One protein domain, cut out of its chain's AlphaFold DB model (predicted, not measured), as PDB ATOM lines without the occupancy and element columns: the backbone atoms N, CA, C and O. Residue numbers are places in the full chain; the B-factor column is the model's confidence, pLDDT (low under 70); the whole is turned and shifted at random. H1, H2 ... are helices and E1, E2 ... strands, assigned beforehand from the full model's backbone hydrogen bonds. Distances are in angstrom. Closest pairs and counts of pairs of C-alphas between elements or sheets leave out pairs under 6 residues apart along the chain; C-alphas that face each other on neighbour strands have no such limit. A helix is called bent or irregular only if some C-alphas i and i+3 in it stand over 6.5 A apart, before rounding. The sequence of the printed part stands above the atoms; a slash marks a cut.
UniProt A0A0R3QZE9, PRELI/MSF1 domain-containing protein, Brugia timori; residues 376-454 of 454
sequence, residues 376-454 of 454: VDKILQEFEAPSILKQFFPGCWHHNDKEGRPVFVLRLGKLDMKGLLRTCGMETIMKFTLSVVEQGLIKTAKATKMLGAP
ATOM      1  N   VAL A 376     221.369 159.503 142.814       88.88
ATOM      2  CA  VAL A 376     221.139 160.937 143.077       88.88
ATOM      3  C   VAL A 376     222.409 161.759 142.890       88.88
ATOM      4  O   VAL A 376     222.351 162.866 142.367       88.88
ATOM      5  N   ASP A 377     223.570 161.207 143.248       89.31
ATOM      6  CA  ASP A 377     224.855 161.913 143.155       89.31
ATOM      7  C   ASP A 377     225.238 162.288 141.711       89.31
ATOM      8  O   ASP A 377     226.042 163.195 141.503       89.31
ATOM      9  N   LYS A 378     224.650 161.622 140.709       92.56
ATOM     10  CA  LYS A 378     224.885 161.898 139.285       92.56
ATOM     11  C   LYS A 378     223.761 162.694 138.628       92.56
ATOM     12  O   LYS A 378     223.847 163.013 137.445       92.56
ATOM     13  N   ILE A 379     222.725 163.071 139.377       93.81
ATOM     14  CA  ILE A 379     221.516 163.661 138.798       93.81
ATOM     15  C   ILE A 379     221.786 164.963 138.043       93.81
ATOM     16  O   ILE A 379     221.185 165.206 137.009       93.81
ATOM     17  N   LEU A 380     222.730 165.784 138.507       93.19
ATOM     18  CA  LEU A 380     223.082 167.039 137.835       93.19
ATOM     19  C   LEU A 380     223.838 166.840 136.514       93.19
ATOM     20  O   LEU A 380     223.950 167.789 135.746       93.19
ATOM     21  N   GLN A 381     224.383 165.646 136.283       94.31
ATOM     22  CA  GLN A 381     225.117 165.289 135.068       94.31
ATOM     23  C   GLN A 381     224.217 164.537 134.083       94.31
ATOM     24  O   GLN A 381     224.320 164.743 132.881       94.31
ATOM     25  N   GLU A 382     223.342 163.670 134.598       93.56
ATOM     26  CA  GLU A 382     222.566 162.728 133.785       93.56
ATOM     27  C   GLU A 382     221.123 163.179 133.514       93.56
ATOM     28  O   GLU A 382     220.521 162.739 132.537       93.56
ATOM     29  N   PHE A 383     220.528 164.020 134.368       93.69
ATOM     30  CA  PHE A 383     219.132 164.427 134.209       93.69
ATOM     31  C   PHE A 383     219.003 165.759 133.470       93.69
ATOM     32  O   PHE A 383     219.401 166.811 133.974       93.69
ATOM     33  N   GLU A 384     218.327 165.725 132.322       93.44
ATOM     34  CA  GLU A 384     217.874 166.923 131.626       93.44
ATOM     35  C   GLU A 384     216.362 167.129 131.798       93.44
ATOM     36  O   GLU A 384     215.544 166.261 131.495       93.44
ATOM     37  N   ALA A 385     215.980 168.316 132.276       90.94
ATOM     38  CA  ALA A 385     214.577 168.663 132.455       90.94
ATOM     39  C   ALA A 385     213.877 168.869 131.093       90.94
ATOM     40  O   ALA A 385     214.354 169.688 130.294       90.94
ATOM     41  N   PRO A 386     212.720 168.223 130.842       93.12
ATOM     42  CA  PRO A 386     211.955 168.426 129.613       93.12
ATOM     43  C   PRO A 386     211.521 169.883 129.422       93.12
ATOM     44  O   PRO A 386     211.232 170.587 130.394       93.12
ATOM     45  N   SER A 387     211.392 170.325 128.168       92.25
ATOM     46  CA  SER A 387     211.028 171.711 127.821       92.25
ATOM     47  C   SER A 387     209.712 172.166 128.452       92.25
ATOM     48  O   SER A 387     209.638 173.269 128.985       92.25
ATOM     49  N   ILE A 388     208.704 171.289 128.478       90.19
ATOM     50  CA  ILE A 388     207.407 171.542 129.130       90.19
ATOM     51  C   ILE A 388     207.616 171.884 130.604       90.19
ATOM     52  O   ILE A 388     207.047 172.836 131.130       90.19
ATOM     53  N   LEU A 389     208.478 171.136 131.281       88.25
ATOM     54  CA  LEU A 389     208.716 171.342 132.693       88.25
ATOM     55  C   LEU A 389     209.493 172.644 132.944       88.25
ATOM     56  O   LEU A 389     209.131 173.391 133.845       88.25
ATOM     57  N   LYS A 390     210.472 172.987 132.096       87.56
ATOM     58  CA  LYS A 390     211.164 174.293 132.135       87.56
ATOM     59  C   LYS A 390     210.205 175.474 131.889       87.56
ATOM     60  O   LYS A 390     210.375 176.525 132.497       87.56
ATOM     61  N   GLN A 391     209.210 175.306 131.016       90.25
ATOM     62  CA  GLN A 391     208.258 176.356 130.640       90.25
ATOM     63  C   GLN A 391     207.152 176.568 131.682       90.25
ATOM     64  O   GLN A 391     206.792 177.705 131.982       90.25
ATOM     65  N   PHE A 392     206.595 175.479 132.217       88.69
ATOM     66  CA  PHE A 392     205.396 175.523 133.055       88.69
ATOM     67  C   PHE A 392     205.680 175.396 134.553       88.69
ATOM     68  O   PHE A 392     204.795 175.694 135.353       88.69
ATOM     69  N   PHE A 393     206.885 174.991 134.967       86.19
ATOM     70  CA  PHE A 393     207.252 174.995 136.381       86.19
ATOM     71  C   PHE A 393     207.572 176.431 136.832       86.19
ATOM     72  O   PHE A 393     208.577 177.006 136.412       86.19
ATOM     73  N   PRO A 394     206.760 177.050 137.709       89.62
ATOM     74  CA  PRO A 394     206.880 178.462 138.041       89.62
ATOM     75  C   PRO A 394     207.885 178.679 139.183       89.62
ATOM     76  O   PRO A 394     207.576 179.371 140.161       89.62
ATOM     77  N   GLY A 395     209.064 178.064 139.072       88.44
ATOM     78  CA  GLY A 395     210.127 178.148 140.062       88.44
ATOM     79  C   GLY A 395     211.501 178.343 139.439       88.44
ATOM     80  O   GLY A 395     211.816 177.743 138.415       88.44
ATOM     81  N   CYS A 396     212.321 179.184 140.059       91.06
ATOM     82  CA  CYS A 396     213.680 179.443 139.604       91.06
ATOM     83  C   CYS A 396     214.606 179.808 140.766       91.06
ATOM     84  O   CYS A 396     214.184 180.335 141.798       91.06
ATOM     85  N   TRP A 397     215.900 179.554 140.562       92.25
ATOM     86  CA  TRP A 397     216.933 180.196 141.363       92.25
ATOM     87  C   TRP A 397     216.931 181.681 141.038       92.25
ATOM     88  O   TRP A 397     217.111 182.076 139.887       92.25
ATOM     89  N   HIS A 398     216.718 182.482 142.065       89.19
ATOM     90  CA  HIS A 398     216.890 183.915 141.999       89.19
ATOM     91  C   HIS A 398     218.314 184.285 142.443       89.19
ATOM     92  O   HIS A 398     219.200 183.431 142.550       89.19
ATOM     93  N   HIS A 399     218.534 185.577 142.667       91.25
ATOM     94  CA  HIS A 399     219.747 186.122 143.261       91.25
ATOM     95  C   HIS A 399     219.928 185.657 144.716       91.25
ATOM     96  O   HIS A 399     219.301 184.708 145.202       91.25
ATOM     97  N   ASN A 400     220.821 186.333 145.419       93.69
ATOM     98  CA  ASN A 400     221.047 186.142 146.834       93.69
ATOM     99  C   ASN A 400     220.156 187.088 147.650       93.69
ATOM    100  O   ASN A 400     219.747 188.145 147.163       93.69
ATOM    101  N   ASP A 401     219.842 186.708 148.884       92.06
ATOM    102  CA  ASP A 401     219.220 187.619 149.841       92.06
ATOM    103  C   ASP A 401     220.229 188.663 150.363       92.06
ATOM    104  O   ASP A 401     221.390 188.702 149.947       92.06
ATOM    105  N   LYS A 402     219.788 189.518 151.295       92.25
ATOM    106  CA  LYS A 402     220.629 190.573 151.891       92.25
ATOM    107  C   LYS A 402     221.854 190.038 152.642       92.25
ATOM    108  O   LYS A 402     222.787 190.797 152.872       92.25
ATOM    109  N   GLU A 403     221.852 188.763 153.016       89.44
ATOM    110  CA  GLU A 403     222.945 188.093 153.726       89.44
ATOM    111  C   GLU A 403     223.809 187.251 152.772       89.44
ATOM    112  O   GLU A 403     224.709 186.544 153.209       89.44
ATOM    113  N   GLY A 404     223.561 187.315 151.458       88.88
ATOM    114  CA  GLY A 404     224.322 186.572 150.458       88.88
ATOM    115  C   GLY A 404     223.893 185.109 150.298       88.88
ATOM    116  O   GLY A 404     224.541 184.364 149.558       88.88
ATOM    117  N   ARG A 405     222.787 184.673 150.912       89.81
ATOM    118  CA  ARG A 405     222.285 183.294 150.794       89.81
ATOM    119  C   ARG A 405     221.509 183.111 149.487       89.81
ATOM    120  O   ARG A 405     220.725 183.987 149.125       89.81
ATOM    121  N   PRO A 406     221.695 181.999 148.754       93.31
ATOM    122  CA  PRO A 406     221.002 181.775 147.489       93.31
ATOM    123  C   PRO A 406     219.495 181.595 147.705       93.31
ATOM    124  O   PRO A 406     219.079 180.799 148.546       93.31
ATOM    125  N   VAL A 407     218.674 182.278 146.904       94.25
ATOM    126  CA  VAL A 407     217.210 182.224 147.018       94.25
ATOM    127  C   VAL A 407     216.617 181.405 145.877       94.25
ATOM    128  O   VAL A 407     216.912 181.644 144.709       94.25
ATOM    129  N   PHE A 408     215.733 180.464 146.201       89.88
ATOM    130  CA  PHE A 408     214.858 179.816 145.225       89.88
ATOM    131  C   PHE A 408     213.435 180.340 145.405       89.88
ATOM    132  O   PHE A 408     212.882 180.270 146.500       89.88
ATOM    133  N   VAL A 409     212.831 180.854 144.337       90.12
ATOM    134  CA  VAL A 409     211.457 181.367 144.366       90.12
ATOM    135  C   VAL A 409     210.554 180.368 143.666       90.12
ATOM    136  O   VAL A 409     210.786 180.045 142.505       90.12
ATOM    137  N   LEU A 410     209.502 179.910 144.350       85.75
ATOM    138  CA  LEU A 410     208.474 179.033 143.792       85.75
ATOM    139  C   LEU A 410     207.090 179.659 143.965       85.75
ATOM    140  O   LEU A 410     206.608 179.839 145.082       85.75
ATOM    141  N   ARG A 411     206.412 179.953 142.855       81.19
ATOM    142  CA  ARG A 411     205.063 180.537 142.879       81.19
ATOM    143  C   ARG A 411     204.009 179.436 142.926       81.19
ATOM    144  O   ARG A 411     203.441 179.070 141.900       81.19
ATOM    145  N   LEU A 412     203.720 178.931 144.127       75.38
ATOM    146  CA  LEU A 412     202.776 177.822 144.333       75.38
ATOM    147  C   LEU A 412     201.382 178.081 143.738       75.38
ATOM    148  O   LEU A 412     200.791 177.175 143.163       75.38
ATOM    149  N   GLY A 413     200.876 179.317 143.798       77.12
ATOM    150  CA  GLY A 413     199.571 179.672 143.218       77.12
ATOM    151  C   GLY A 413     199.501 179.591 141.686       77.12
ATOM    152  O   GLY A 413     198.411 179.623 141.125       77.12
ATOM    153  N   LYS A 414     200.646 179.495 140.998       78.56
ATOM    154  CA  LYS A 414     200.744 179.336 139.538       78.56
ATOM    155  C   LYS A 414     201.190 177.928 139.124       78.56
ATOM    156  O   LYS A 414     201.377 177.686 137.938       78.56
ATOM    157  N   LEU A 415     201.404 177.020 140.079       79.25
ATOM    158  CA  LEU A 415     201.900 175.673 139.812       79.25
ATOM    159  C   LEU A 415     200.735 174.743 139.448       79.25
ATOM    160  O   LEU A 415     199.995 174.300 140.327       79.25
ATOM    161  N   ASP A 416     200.613 174.392 138.168       81.06
ATOM    162  CA  ASP A 416     199.704 173.330 137.723       81.06
ATOM    163  C   ASP A 416     200.348 171.946 137.904       81.06
ATOM    164  O   ASP A 416     200.827 171.306 136.967       81.06
ATOM    165  N   MET A 417     200.369 171.476 139.151       78.25
ATOM    166  CA  MET A 417     200.937 170.166 139.479       78.25
ATOM    167  C   MET A 417     200.174 169.015 138.806       78.25
ATOM    168  O   MET A 417     200.786 168.013 138.444       78.25
ATOM    169  N   LYS A 418     198.851 169.146 138.609       76.50
ATOM    170  CA  LYS A 418     198.031 168.105 137.967       76.50
ATOM    171  C   LYS A 418     198.396 167.965 136.490       76.50
ATOM    172  O   LYS A 418     198.622 166.848 136.028       76.50
ATOM    173  N   GLY A 419     198.494 169.084 135.772       79.12
ATOM    174  CA  GLY A 419     198.946 169.106 134.383       79.12
ATOM    175  C   GLY A 419     200.370 168.580 134.236       79.12
ATOM    176  O   GLY A 419     200.609 167.700 133.414       79.12
ATOM    177  N   LEU A 420     201.297 169.032 135.086       76.56
ATOM    178  CA  LEU A 420     202.685 168.562 135.064       76.56
ATOM    179  C   LEU A 420     202.793 167.056 135.331       76.56
ATOM    180  O   LEU A 420     203.516 166.374 134.609       76.56
ATOM    181  N   LEU A 421     202.077 166.517 136.325       76.62
ATOM    182  CA  LEU A 421     202.094 165.079 136.632       76.62
ATOM    183  C   LEU A 421     201.551 164.243 135.475       76.62
ATOM    184  O   LEU A 421     202.142 163.219 135.143       76.62
ATOM    185  N   ARG A 422     200.456 164.689 134.850       80.94
ATOM    186  CA  ARG A 422     199.849 164.005 133.702       80.94
ATOM    187  C   ARG A 422     200.769 164.000 132.480       80.94
ATOM    188  O   ARG A 422     200.790 163.013 131.758       80.94
ATOM    189  N   THR A 423     201.506 165.085 132.250       87.75
ATOM    190  CA  THR A 423     202.328 165.246 131.042       87.75
ATOM    191  C   THR A 423     203.746 164.697 131.201       87.75
ATOM    192  O   THR A 423     204.251 164.034 130.304       87.75
ATOM    193  N   CYS A 424     204.408 164.974 132.328       81.81
ATOM    194  CA  CYS A 424     205.814 164.619 132.549       81.81
ATOM    195  C   CYS A 424     205.992 163.311 133.333       81.81
ATOM    196  O   CYS A 424     207.074 162.726 133.304       81.81
ATOM    197  N   GLY A 425     204.964 162.869 134.061       78.62
ATOM    198  CA  GLY A 425     205.040 161.727 134.967       78.62
ATOM    199  C   GLY A 425     205.707 162.051 136.311       78.62
ATOM    200  O   GLY A 425     206.476 163.005 136.461       78.62
ATOM    201  N   MET A 426     205.407 161.223 137.315       82.12
ATOM    202  CA  MET A 426     205.914 161.388 138.682       82.12
ATOM    203  C   MET A 426     207.441 161.267 138.757       82.12
ATOM    204  O   MET A 426     208.090 162.062 139.435       82.12
ATOM    205  N   GLU A 427     208.026 160.299 138.051       80.19
ATOM    206  CA  GLU A 427     209.469 160.041 138.101       80.19
ATOM    207  C   GLU A 427     210.284 161.241 137.594       80.19
ATOM    208  O   GLU A 427     211.242 161.664 138.239       80.19
ATOM    209  N   THR A 428     209.860 161.847 136.485       83.62
ATOM    210  CA  THR A 428     210.496 163.039 135.908       83.62
ATOM    211  C   THR A 428     210.405 164.238 136.845       83.62
ATOM    212  O   THR A 428     211.389 164.954 137.029       83.62
ATOM    213  N   ILE A 429     209.246 164.458 137.473       81.75
ATOM    214  CA  ILE A 429     209.063 165.550 138.442       81.75
ATOM    215  C   ILE A 429     209.923 165.324 139.686       81.75
ATOM    216  O   ILE A 429     210.517 166.272 140.205       81.75
ATOM    217  N   MET A 430     210.024 164.078 140.151       80.00
ATOM    218  CA  MET A 430     210.895 163.709 141.262       80.00
ATOM    219  C   MET A 430     212.360 163.989 140.914       80.00
ATOM    220  O   MET A 430     213.029 164.699 141.663       80.00
ATOM    221  N   LYS A 431     212.843 163.512 139.759       84.94
ATOM    222  CA  LYS A 431     214.209 163.773 139.280       84.94
ATOM    223  C   LYS A 431     214.484 165.270 139.124       84.94
ATOM    224  O   LYS A 431     215.514 165.758 139.581       84.94
ATOM    225  N   PHE A 432     213.533 166.030 138.587       85.69
ATOM    226  CA  PHE A 432     213.661 167.480 138.501       85.69
ATOM    227  C   PHE A 432     213.777 168.143 139.871       85.69
ATOM    228  O   PHE A 432     214.690 168.935 140.095       85.69
ATOM    229  N   THR A 433     212.897 167.790 140.804       84.88
ATOM    230  CA  THR A 433     212.913 168.346 142.163       84.88
ATOM    231  C   THR A 433     214.238 168.031 142.856       84.88
ATOM    232  O   THR A 433     214.853 168.919 143.443       84.88
ATOM    233  N   LEU A 434     214.729 166.797 142.726       84.38
ATOM    234  CA  LEU A 434     216.039 166.395 143.237       84.38
ATOM    235  C   LEU A 434     217.171 167.198 142.585       84.38
ATOM    236  O   LEU A 434     218.051 167.677 143.293       84.38
ATOM    237  N   SER A 435     217.118 167.438 141.272       88.56
ATOM    238  CA  SER A 435     218.113 168.271 140.584       88.56
ATOM    239  C   SER A 435     218.137 169.708 141.124       88.56
ATOM    240  O   SER A 435     219.209 170.273 141.331       88.56
ATOM    241  N   VAL A 436     216.975 170.292 141.442       87.19
ATOM    242  CA  VAL A 436     216.893 171.622 142.062       87.19
ATOM    243  C   VAL A 436     217.522 171.601 143.455       87.19
ATOM    244  O   VAL A 436     218.308 172.489 143.776       87.19
ATOM    245  N   VAL A 437     217.242 170.577 144.267       88.81
ATOM    246  CA  VAL A 437     217.839 170.427 145.606       88.81
ATOM    247  C   VAL A 437     219.362 170.305 145.528       88.81
ATOM    248  O   VAL A 437     220.059 171.032 146.235       88.81
ATOM    249  N   GLU A 438     219.894 169.460 144.642       88.56
ATOM    250  CA  GLU A 438     221.344 169.280 144.483       88.56
ATOM    251  C   GLU A 438     222.028 170.561 143.967       88.56
ATOM    252  O   GLU A 438     223.097 170.936 144.456       88.56
ATOM    253  N   GLN A 439     221.394 171.316 143.057       90.31
ATOM    254  CA  GLN A 439     221.871 172.656 142.680       90.31
ATOM    255  C   GLN A 439     221.921 173.599 143.889       90.31
ATOM    256  O   GLN A 439     222.862 174.386 144.028       90.31
ATOM    257  N   GLY A 440     220.924 173.513 144.771       90.38
ATOM    258  CA  GLY A 440     220.860 174.283 146.007       90.38
ATOM    259  C   GLY A 440     221.992 173.953 146.968       90.38
ATOM    260  O   GLY A 440     222.610 174.869 147.509       90.38
ATOM    261  N   LEU A 441     222.337 172.672 147.123       88.25
ATOM    262  CA  LEU A 441     223.485 172.240 147.929       88.25
ATOM    263  C   LEU A 441     224.804 172.825 147.400       88.25
ATOM    264  O   LEU A 441     225.628 173.305 148.175       88.25
ATOM    265  N   ILE A 442     224.989 172.872 146.079       91.88
ATOM    266  CA  ILE A 442     226.181 173.490 145.477       91.88
ATOM    267  C   ILE A 442     226.193 175.006 145.705       91.88
ATOM    268  O   ILE A 442     227.231 175.573 146.049       91.88
ATOM    269  N   LYS A 443     225.058 175.683 145.496       92.88
ATOM    270  CA  LYS A 443     224.946 177.140 145.673       92.88
ATOM    271  C   LYS A 443     225.174 177.554 147.123       92.88
ATOM    272  O   LYS A 443     225.900 178.515 147.358       92.88
ATOM    273  N   THR A 444     224.605 176.819 148.075       89.75
ATOM    274  CA  THR A 444     224.805 177.055 149.512       89.75
ATOM    275  C   THR A 444     226.255 176.807 149.903       89.75
ATOM    276  O   THR A 444     226.874 177.706 150.447       89.75
ATOM    277  N   ALA A 445     226.870 175.698 149.477       88.06
ATOM    278  CA  ALA A 445     228.291 175.451 149.737       88.06
ATOM    279  C   ALA A 445     229.220 176.543 149.164       88.06
ATOM    280  O   ALA A 445     230.245 176.871 149.764       88.06
ATOM    281  N   LYS A 446     228.885 177.122 148.001       91.25
ATOM    282  CA  LYS A 446     229.605 178.282 147.446       91.25
ATOM    283  C   LYS A 446     229.393 179.536 148.296       91.25
ATOM    284  O   LYS A 446     230.367 180.226 148.580       91.25
ATOM    285  N   ALA A 447     228.158 179.807 148.716       90.88
ATOM    286  CA  ALA A 447     227.841 180.932 149.592       90.88
ATOM    287  C   ALA A 447     228.589 180.826 150.929       90.88
ATOM    288  O   ALA A 447     229.279 181.772 151.292       90.88
ATOM    289  N   THR A 448     228.591 179.658 151.578       88.19
ATOM    290  CA  THR A 448     229.328 179.411 152.828       88.19
ATOM    291  C   THR A 448     230.821 179.718 152.687       88.19
ATOM    292  O   THR A 448     231.418 180.373 153.541       88.19
ATOM    293  N   LYS A 449     231.445 179.311 151.571       87.94
ATOM    294  CA  LYS A 449     232.862 179.613 151.301       87.94
ATOM    295  C   LYS A 449     233.126 181.115 151.181       87.94
ATOM    296  O   LYS A 449     234.114 181.591 151.743       87.94
ATOM    297  N   MET A 450     232.261 181.836 150.466       88.06
ATOM    298  CA  MET A 450     232.397 183.279 150.238       88.06
ATOM    299  C   MET A 450     232.108 184.100 151.498       88.06
ATOM    300  O   MET A 450     232.866 185.009 151.813       88.06
ATOM    301  N   LEU A 451     231.035 183.770 152.215       87.62
ATOM    302  CA  LEU A 451     230.562 184.515 153.383       87.62
ATOM    303  C   LEU A 451     231.356 184.188 154.648       87.62
ATOM    304  O   LEU A 451     231.436 185.008 155.556       87.62
ATOM    305  N   GLY A 452     231.933 182.988 154.720       84.38
ATOM    306  CA  GLY A 452     232.545 182.498 155.947       84.38
ATOM    307  C   GLY A 452     231.533 182.279 157.075       84.38
ATOM    308  O   GLY A 452     231.860 182.469 158.245       84.38
ATOM    309  N   ALA A 453     230.316 181.885 156.718       79.62
ATOM    310  CA  ALA A 453     229.274 181.490 157.649       79.62
ATOM    311  C   ALA A 453     228.444 180.354 157.021       79.62
ATOM    312  O   ALA A 453     228.284 180.364 155.795       79.62
ATOM    313  N   PRO A 454     227.964 179.385 157.827       73.00
ATOM    314  CA  PRO A 454     227.214 178.215 157.360       73.00
ATOM    315  C   PRO A 454     225.973 178.555 156.532       73.00
ATOM    316  O   PRO A 454     225.204 179.459 156.934       73.00
TER     317      PRO A 454
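Overview. This is residues 376 to 454 of the 454 residues of the protein "PRELI/MSF1 domain-containing protein" of Brugia timori (UniProt A0A0R3QZE9). One long helix, H4, makes the longest axis, and the antiparallel hairpin E1 and E2 runs beside part of it. The short helices H2 and H3 stand side by side at the end where H4 begins, and the short H1 crosses H4 on the side away from the hairpin. The 79 printed residues hold four named helices and two named strands in the order H1 H2 E1 E2 H3 H4, mostly helix. The whole is flat, spanning 44 by 30 by 16 A, and only just loose, close to compact, with a radius of gyration of the C-alphas of 14.2 A.

Along the chain. H1, residues 376 to 382, begins at C-alpha 376 (221.139, 160.937, 143.077); it is irregular, with C-alphas 377 and 380 7.6 A apart. H2 is residues 387 to 392. E1, residues 395 to 400, is 15.1 A long, and E2, residues 406 to 410, 13.3 A. H3 is residues 417 to 424. H4, residues 426 to 451, is 36.9 A long and ends at C-alpha 451 (230.562, 184.515, 153.383).

Arrangement. H1 touches H4, with residues 431 to 439 of H4 alone, about perpendicular at 84 degrees; their closest C-alphas, Leu 380 and Ser 435, are 5.8 A apart. H2 touches H3 at a shallow tilt of 10 degrees, opposite ways; the closest C-alphas are Leu 389 and Leu 420, 7.1 A. In the hairpin E1 and E2, N 398 and O 407 are within hydrogen-bond range at 2.8 A. The closest C-alphas of E2 and H4, Pro 406 and Lys 443, are 6.4 A apart. H3 and H4 are close but not clearly touching; C-alphas 421 and 429 are closest, 7.2 A. Every O i to N i+4 pair is within range in H2, H3 and H4; H1 has 1 of 3, and 2 of 4 O i to N i+3 pairs.

Size, cuts and confidence. The C-alphas farthest apart, Arg 422 and Gly 452, are 43.7 A apart. The printed part has no cut and no long link. Its mean pLDDT is 87.0, and no printed residue is under 70.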